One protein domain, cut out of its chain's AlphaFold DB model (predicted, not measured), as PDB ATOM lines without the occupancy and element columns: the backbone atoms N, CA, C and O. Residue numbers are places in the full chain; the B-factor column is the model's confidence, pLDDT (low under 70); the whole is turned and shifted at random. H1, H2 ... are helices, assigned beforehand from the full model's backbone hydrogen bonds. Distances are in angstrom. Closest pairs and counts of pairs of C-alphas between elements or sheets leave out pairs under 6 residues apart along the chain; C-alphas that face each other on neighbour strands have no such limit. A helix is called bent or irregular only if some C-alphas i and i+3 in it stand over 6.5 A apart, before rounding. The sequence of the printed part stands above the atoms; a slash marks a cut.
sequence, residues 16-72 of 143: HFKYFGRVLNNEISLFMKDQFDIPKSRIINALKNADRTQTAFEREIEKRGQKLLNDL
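This is residues 16 to 72 of the 143 residues of the protein "DUF2229 domain-containing protein" of Spirochaetes bacterium DG_61 (UniProt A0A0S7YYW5). Two helices make a lopsided V: the short H1 and the first part of the much longer H2 meet near the tight turn that joins them, and the rest of H2 runs on as a long straight arm, with residues 52 to 72 sticking out free. A stretch with no named element, residues 16 to 22, leads into H1 at the open end of its limb. The printed part has 57 residues with two named helices, H1 then H2, and no named strand; the class is all helix. The whole is extended, with a radius of gyration of the C-alphas of 16.4 A, and spans 52 by 19 by 14 A, the arm of H2 making the length.

Start at His 16 and pass on to C-alpha 23 at (41.259, -49.656, -23.827), where H1 begins; it takes residues 23 to 36 and covers 19.6 A from first to last C-alpha. After residues 37 to 39, find C-alpha 40 at (53.326, -53.171, -19.567); from there H2, residues 40 to 70, runs 45.1 A to C-alpha 70 at (24.591, -35.812, 10.485). Neither helix is bent.

Look at Ser 29 and Lys 40, the closest C-alphas of H1 and H2, 5.2 A apart. The two helices touch, with 10 pairs of C-alphas within 8 A, and H2 does so with residues 40 to 47 alone. They run opposite ways at a steep tilt of 54 degrees. In H1 and H2 every backbone O i to N i+4 pair is within hydrogen-bond range.

Asp 37 and Leu 72 hold the two C-alphas farthest apart, 52.5 A. Without the free residues 52 to 72, the body spans 25 by 18 by 11 A. The link from H1 to H2 is tight, and the printed part has no cut. The mean pLDDT of the printed part is 93.9, and no printed residue is under 70.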
ATOM      1  N   HIS A  16      41.417 -42.899 -23.500       91.44
ATOM      2  CA  HIS A  16      39.981 -43.137 -23.362       91.44
ATOM      3  C   HIS A  16      39.605 -43.641 -21.964       91.44
ATOM      4  O   HIS A  16      39.367 -44.832 -21.747       91.44
ATOM      5  N   PHE A  17      39.471 -42.712 -21.014       87.25
ATOM      6  CA  PHE A  17      39.122 -43.019 -19.618       87.25
ATOM      7  C   PHE A  17      37.774 -43.733 -19.445       87.25
ATOM      8  O   PHE A  17      37.625 -44.536 -18.529       87.25
ATOM      9  N   LYS A  18      36.821 -43.528 -20.369       84.44
ATOM     10  CA  LYS A  18      35.519 -44.222 -20.376       84.44
ATOM     11  C   LYS A  18      35.649 -45.750 -20.372       84.44
ATOM     12  O   LYS A  18      34.783 -46.442 -19.852       84.44
ATOM     13  N   TYR A  19      36.715 -46.284 -20.960       85.88
ATOM     14  CA  TYR A  19      36.932 -47.721 -21.114       85.88
ATOM     15  C   TYR A  19      38.093 -48.193 -20.228       85.88
ATOM     16  O   TYR A  19      38.997 -48.911 -20.684       85.88
ATOM     17  N   PHE A  20      38.076 -47.754 -18.964       83.06
ATOM     18  CA  PHE A  20      39.040 -48.148 -17.939       83.06
ATOM     19  C   PHE A  20      39.166 -49.679 -17.840       83.06
ATOM     20  O   PHE A  20      38.222 -50.427 -18.094       83.06
ATOM     21  N   GLY A  21      40.367 -50.176 -17.533       82.00
ATOM     22  CA  GLY A  21      40.635 -51.614 -17.413       82.00
ATOM     23  C   GLY A  21      40.844 -52.355 -18.742       82.00
ATOM     24  O   GLY A  21      41.488 -53.404 -18.749       82.00
ATOM     25  N   ARG A  22      40.367 -51.808 -19.871       86.56
ATOM     26  CA  ARG A  22      40.547 -52.382 -21.217       86.56
ATOM     27  C   ARG A  22      41.349 -51.450 -22.123       86.56
ATOM     28  O   ARG A  22      42.569 -51.581 -22.206       86.56
ATOM     29  N   VAL A  23      40.669 -50.518 -22.790       91.12
ATOM     30  CA  VAL A  23      41.259 -49.656 -23.827       91.12
ATOM     31  C   VAL A  23      42.298 -48.729 -23.204       91.12
ATOM     32  O   VAL A  23      43.448 -48.754 -23.633       91.12
ATOM     33  N   LEU A  24      41.950 -48.051 -22.104       91.81
ATOM     34  CA  LEU A  24      42.862 -47.140 -21.407       91.81
ATOM     35  C   LEU A  24      44.163 -47.832 -20.970       91.81
ATOM     36  O   LEU A  24      45.259 -47.313 -21.168       91.81
ATOM     37  N   ASN A  25      44.047 -49.033 -20.395       93.94
ATOM     38  CA  ASN A  25      45.199 -49.797 -19.925       93.94
ATOM     39  C   ASN A  25      46.164 -50.116 -21.069       93.94
ATOM     40  O   ASN A  25      47.380 -50.056 -20.884       93.94
ATOM     41  N   ASN A  26      45.631 -50.462 -22.242       94.19
ATOM     42  CA  ASN A  26      46.442 -50.725 -23.421       94.19
ATOM     43  C   ASN A  26      47.059 -49.438 -23.978       94.19
ATOM     44  O   ASN A  26      48.259 -49.437 -24.228       94.19
ATOM     45  N   GLU A  27      46.294 -48.353 -24.107       95.38
ATOM     46  CA  GLU A  27      46.770 -47.059 -24.621       95.38
ATOM     47  C   GLU A  27      47.918 -46.493 -23.787       95.38
ATOM     48  O   GLU A  27      48.986 -46.203 -24.324       95.38
ATOM     49  N   ILE A  28      47.747 -46.427 -22.461       95.75
ATOM     50  CA  ILE A  28      48.797 -45.947 -21.554       95.75
ATOM     51  C   ILE A  28      50.013 -46.873 -21.621       95.75
ATOM     52  O   ILE A  28      51.145 -46.399 -21.677       95.75
ATOM     53  N   SER A  29      49.805 -48.193 -21.638       95.88
ATOM     54  CA  SER A  29      50.924 -49.142 -21.696       95.88
ATOM     55  C   SER A  29      51.721 -49.028 -22.994       95.88
ATOM     56  O   SER A  29      52.945 -49.103 -22.951       95.88
ATOM     57  N   LEU A  30      51.044 -48.859 -24.133       95.44
ATOM     58  CA  LEU A  30      51.683 -48.687 -25.437       95.44
ATOM     59  C   LEU A  30      52.466 -47.377 -25.485       95.44
ATOM     60  O   LEU A  30      53.648 -47.396 -25.814       95.44
ATOM     61  N   PHE A  31      51.843 -46.271 -25.074       95.50
ATOM     62  CA  PHE A  31      52.492 -44.964 -25.045       95.50
ATOM     63  C   PHE A  31      53.729 -44.958 -24.137       95.50
ATOM     64  O   PHE A  31      54.796 -44.510 -24.538       95.50
ATOM     65  N   MET A  32      53.622 -45.509 -22.927       95.69
ATOM     66  CA  MET A  32      54.740 -45.532 -21.977       95.69
ATOM     67  C   MET A  32      55.869 -46.474 -22.406       95.69
ATOM     68  O   MET A  32      57.033 -46.216 -22.098       95.69
ATOM     69  N   LYS A  33      55.544 -47.559 -23.116       95.88
ATOM     70  CA  LYS A  33      56.555 -48.443 -23.698       95.88
ATOM     71  C   LYS A  33      57.312 -47.742 -24.826       95.88
ATOM     72  O   LYS A  33      58.529 -47.835 -24.861       95.88
ATOM     73  N   ASP A  34      56.606 -47.038 -25.703       93.69
ATOM     74  CA  ASP A  34      57.199 -46.324 -26.838       93.69
ATOM     75  C   ASP A  34      58.060 -45.129 -26.393       93.69
ATOM     76  O   ASP A  34      59.190 -44.968 -26.840       93.69
ATOM     77  N   GLN A  35      57.563 -44.331 -25.447       93.19
ATOM     78  CA  GLN A  35      58.228 -43.095 -25.026       93.19
ATOM     79  C   GLN A  35      59.330 -43.308 -23.979       93.19
ATOM     80  O   GLN A  35      60.274 -42.523 -23.910       93.19
ATOM     81  N   PHE A  36      59.214 -44.347 -23.144       94.44
ATOM     82  CA  PHE A  36      60.070 -44.520 -21.961       94.44
ATOM     83  C   PHE A  36      60.591 -45.947 -21.750       94.44
ATOM     84  O   PHE A  36      61.200 -46.224 -20.719       94.44
ATOM     85  N   ASP A  37      60.323 -46.869 -22.677       96.50
ATOM     86  CA  ASP A  37      60.696 -48.288 -22.586       96.50
ATOM     87  C   ASP A  37      60.127 -49.034 -21.354       96.50
ATOM     88  O   ASP A  37      60.568 -50.126 -20.986       96.50
ATOM     89  N   ILE A  38      59.083 -48.494 -20.713       97.50
ATOM     90  CA  ILE A  38      58.523 -49.068 -19.483       97.50
ATOM     91  C   ILE A  38      57.683 -50.319 -19.807       97.50
ATOM     92  O   ILE A  38      56.786 -50.264 -20.653       97.50
ATOM     93  N   PRO A  39      57.899 -51.462 -19.124       97.00
ATOM     94  CA  PRO A  39      57.141 -52.678 -19.393       97.00
ATOM     95  C   PRO A  39      55.672 -52.551 -18.975       97.00
ATOM     96  O   PRO A  39      55.347 -52.032 -17.902       97.00
ATOM     97  N   LYS A  40      54.783 -53.141 -19.785       96.06
ATOM     98  CA  LYS A  40      53.326 -53.171 -19.567       96.06
ATOM     99  C   LYS A  40      52.942 -53.596 -18.148       96.06
ATOM    100  O   LYS A  40      52.071 -52.985 -17.542       96.06
ATOM    101  N   SER A  41      53.599 -54.612 -17.589       96.44
ATOM    102  CA  SER A  41      53.312 -55.109 -16.236       96.44
ATOM    103  C   SER A  41      53.440 -54.021 -15.161       96.44
ATOM    104  O   SER A  41      52.579 -53.919 -14.287       96.44
ATOM    105  N   ARG A  42      54.468 -53.165 -15.252       97.69
ATOM    106  CA  ARG A  42      54.682 -52.049 -14.321       97.69
ATOM    107  C   ARG A  42      53.578 -51.001 -14.451       97.69
ATOM    108  O   ARG A  42      53.068 -50.542 -13.433       97.69
ATOM    109  N   ILE A  43      53.173 -50.681 -15.680       96.62
ATOM    110  CA  ILE A  43      52.085 -49.730 -15.956       96.62
ATOM    111  C   ILE A  43      50.747 -50.242 -15.422       96.62
ATOM    112  O   ILE A  43      50.049 -49.513 -14.724       96.62
ATOM    113  N   ILE A  44      50.407 -51.508 -15.670       95.44
ATOM    114  CA  ILE A  44      49.160 -52.102 -15.166       95.44
ATOM    115  C   ILE A  44      49.112 -52.083 -13.634       95.44
ATOM    116  O   ILE A  44      48.067 -51.784 -13.060       95.44
ATOM    117  N   ASN A  45      50.227 -52.367 -12.958       96.94
ATOM    118  CA  ASN A  45      50.287 -52.285 -11.499       96.94
ATOM    119  C   ASN A  45      50.118 -50.844 -10.995       96.94
ATOM    120  O   ASN A  45      49.388 -50.628 -10.029       96.94
ATOM    121  N   ALA A  46      50.727 -49.863 -11.668       96.81
ATOM    122  CA  ALA A  46      50.550 -48.450 -11.339       96.81
ATOM    123  C   ALA A  46      49.091 -47.998 -11.520       96.81
ATOM    124  O   ALA A  46      48.542 -47.352 -10.631       96.81
ATOM    125  N   LEU A  47      48.436 -48.404 -12.613       95.00
ATOM    126  CA  LEU A  47      47.028 -48.088 -12.876       95.00
ATOM    127  C   LEU A  47      46.091 -48.706 -11.839       95.00
ATOM    128  O   LEU A  47      45.190 -48.031 -11.359       95.00
ATOM    129  N   LYS A  48      46.335 -49.957 -11.431       94.25
ATOM    130  CA  LYS A  48      45.582 -50.590 -10.335       94.25
ATOM    131  C   LYS A  48      45.753 -49.851  -9.011       94.25
ATOM    132  O   LYS A  48      44.814 -49.787  -8.227       94.25
ATOM    133  N   ASN A  49      46.951 -49.337  -8.732       97.25
ATOM    134  CA  ASN A  49      47.179 -48.547  -7.529       97.25
ATOM    135  C   ASN A  49      46.439 -47.205  -7.599       97.25
ATOM    136  O   ASN A  49      45.754 -46.852  -6.648       97.25
ATOM    137  N   ALA A  50      46.527 -46.508  -8.735       95.00
ATOM    138  CA  ALA A  50      45.822 -45.250  -8.962       95.00
ATOM    139  C   ALA A  50      44.303 -45.409  -8.799       95.00
ATOM    140  O   ALA A  50      43.689 -44.633  -8.078       95.00
ATOM    141  N   ASP A  51      43.725 -46.459  -9.388       93.50
ATOM    142  CA  ASP A  51      42.306 -46.803  -9.261       93.50
ATOM    143  C   ASP A  51      41.896 -47.033  -7.801       93.50
ATOM    144  O   ASP A  51      40.967 -46.407  -7.300       93.50
ATOM    145  N   ARG A  52      42.663 -47.846  -7.064       96.38
ATOM    146  CA  ARG A  52      42.415 -48.082  -5.632       96.38
ATOM    147  C   ARG A  52      42.463 -46.797  -4.813       96.38
ATOM    148  O   ARG A  52      41.619 -46.612  -3.941       96.38
ATOM    149  N   THR A  53      43.450 -45.937  -5.062       97.75
ATOM    150  CA  THR A  53      43.576 -44.651  -4.369       97.75
ATOM    151  C   THR A  53      42.412 -43.726  -4.708       97.75
ATOM    152  O   THR A  53      41.851 -43.123  -3.799       97.75
ATOM    153  N   GLN A  54      42.008 -43.668  -5.977       94.94
ATOM    154  CA  GLN A  54      40.872 -42.869  -6.431       94.94
ATOM    155  C   GLN A  54      39.561 -43.340  -5.787       94.94
ATOM    156  O   GLN A  54      38.865 -42.547  -5.163       94.94
ATOM    157  N   THR A  55      39.273 -44.645  -5.826       93.06
ATOM    158  CA  THR A  55      38.087 -45.218  -5.167       93.06
ATOM    159  C   THR A  55      38.100 -44.978  -3.655       93.06
ATOM    160  O   THR A  55      37.060 -44.739  -3.046       93.06
ATOM    161  N   ALA A  56      39.267 -45.073  -3.010       96.50
ATOM    162  CA  ALA A  56      39.378 -44.795  -1.582       96.50
ATOM    163  C   ALA A  56      39.081 -43.321  -1.278       96.50
ATOM    164  O   ALA A  56      38.339 -43.036  -0.345       96.50
ATOM    165  N   PHE A  57      39.609 -42.403  -2.086       96.12
ATOM    166  CA  PHE A  57      39.355 -40.971  -1.962       96.12
ATOM    167  C   PHE A  57      37.864 -40.634  -2.103       96.12
ATOM    168  O   PHE A  57      37.317 -39.957  -1.237       96.12
ATOM    169  N   GLU A  58      37.188 -41.172  -3.119       92.69
ATOM    170  CA  GLU A  58      35.743 -40.984  -3.331       92.69
ATOM    171  C   GLU A  58      34.920 -41.471  -2.128       92.69
ATOM    172  O   GLU A  58      34.028 -40.771  -1.648       92.69
ATOM    173  N   ARG A  59      35.273 -42.633  -1.563       92.75
ATOM    174  CA  ARG A  59      34.626 -43.153  -0.346       92.75
ATOM    175  C   ARG A  59      34.849 -42.262   0.869       92.75
ATOM    176  O   ARG A  59      33.950 -42.130   1.697       92.75
ATOM    177  N   GLU A  60      36.041 -41.696   1.025       95.81
ATOM    178  CA  GLU A  60      36.320 -40.784   2.136       95.81
ATOM    179  C   GLU A  60      35.568 -39.457   1.987       95.81
ATOM    180  O   GLU A  60      35.088 -38.933   2.992       95.81
ATOM    181  N   ILE A  61      35.380 -38.955   0.759       94.88
ATOM    182  CA  ILE A  61      34.512 -37.797   0.499       94.88
ATOM    183  C   ILE A  61      33.072 -38.098   0.930       94.88
ATOM    184  O   ILE A  61      32.504 -37.325   1.702       94.88
ATOM    185  N   GLU A  62      32.505 -39.235   0.511       91.88
ATOM    186  CA  GLU A  62      31.130 -39.617   0.867       91.88
ATOM    187  C   GLU A  62      30.964 -39.739   2.392       91.88
ATOM    188  O   GLU A  62      30.034 -39.182   2.979       91.88
ATOM    189  N   LYS A  63      31.904 -40.411   3.072       94.19
ATOM    190  CA  LYS A  63      31.895 -40.524   4.541       94.19
ATOM    191  C   LYS A  63      31.996 -39.163   5.221       94.19
ATOM    192  O   LYS A  63      31.324 -38.926   6.226       94.19
ATOM    193  N   ARG A  64      32.855 -38.277   4.707       95.56
ATOM    194  CA  ARG A  64      33.034 -36.927   5.245       95.56
ATOM    195  C   ARG A  64      31.758 -36.109   5.098       95.56
ATOM    196  O   ARG A  64      31.375 -35.446   6.060       95.56
ATOM    197  N   GLY A  65      31.113 -36.193   3.939       95.12
ATOM    198  CA  GLY A  65      29.834 -35.559   3.664       95.12
ATOM    199  C   GLY A  65      28.725 -36.062   4.576       95.12
ATOM    200  O   GLY A  65      28.095 -35.262   5.263       95.12
ATOM    201  N   GLN A  66      28.578 -37.383   4.708       93.81
ATOM    202  CA  GLN A  66      27.604 -37.984   5.622       93.81
ATOM    203  C   GLN A  66      27.811 -37.526   7.067       93.81
ATOM    204  O   GLN A  66      26.848 -37.191   7.750       93.81
ATOM    205  N   LYS A  67      29.064 -37.500   7.538       95.56
ATOM    206  CA  LYS A  67      29.375 -37.016   8.884       95.56
ATOM    207  C   LYS A  67      28.967 -35.552   9.051       95.56
ATOM    208  O   LYS A  67      28.329 -35.217  10.036       95.56
ATOM    209  N   LEU A  68      29.313 -34.699   8.086       95.44
ATOM    210  CA  LEU A  68      28.964 -33.278   8.119       95.44
ATOM    211  C   LEU A  68      27.448 -33.060   8.154       95.44
ATOM    212  O   LEU A  68      26.990 -32.219   8.914       95.44
ATOM    213  N   LEU A  69      26.685 -33.812   7.357       93.31
ATOM    214  CA  LEU A  69      25.225 -33.707   7.318       93.31
ATOM    215  C   LEU A  69      24.571 -34.207   8.613       93.31
ATOM    216  O   LEU A  69      23.613 -33.602   9.076       93.31
ATOM    217  N   ASN A  70      25.094 -35.282   9.213       94.12
ATOM    218  CA  ASN A  70      24.591 -35.812  10.485       94.12
ATOM    219  C   ASN A  70      24.891 -34.885  11.672       94.12
ATOM    220  O   ASN A  70      24.105 -34.827  12.612       94.12
ATOM    221  N   ASP A  71      26.034 -34.199  11.629       95.62
ATOM    222  CA  ASP A  71      26.504 -33.301  12.686       95.62
ATOM    223  C   ASP A  71      26.036 -31.841  12.460       95.62
ATOM    224  O   ASP A  71      26.492 -30.943  13.170       95.62
ATOM    225  N   LEU A  72      25.180 -31.575  11.460       94.19
ATOM    226  CA  LEU A  72      24.740 -30.218  11.117       94.19
ATOM    227  C   LEU A  72      23.796 -29.664  12.207       94.19
ATOM    228  O   LEU A  72      22.755 -30.275  12.458       94.19
TER     229      LEU A  72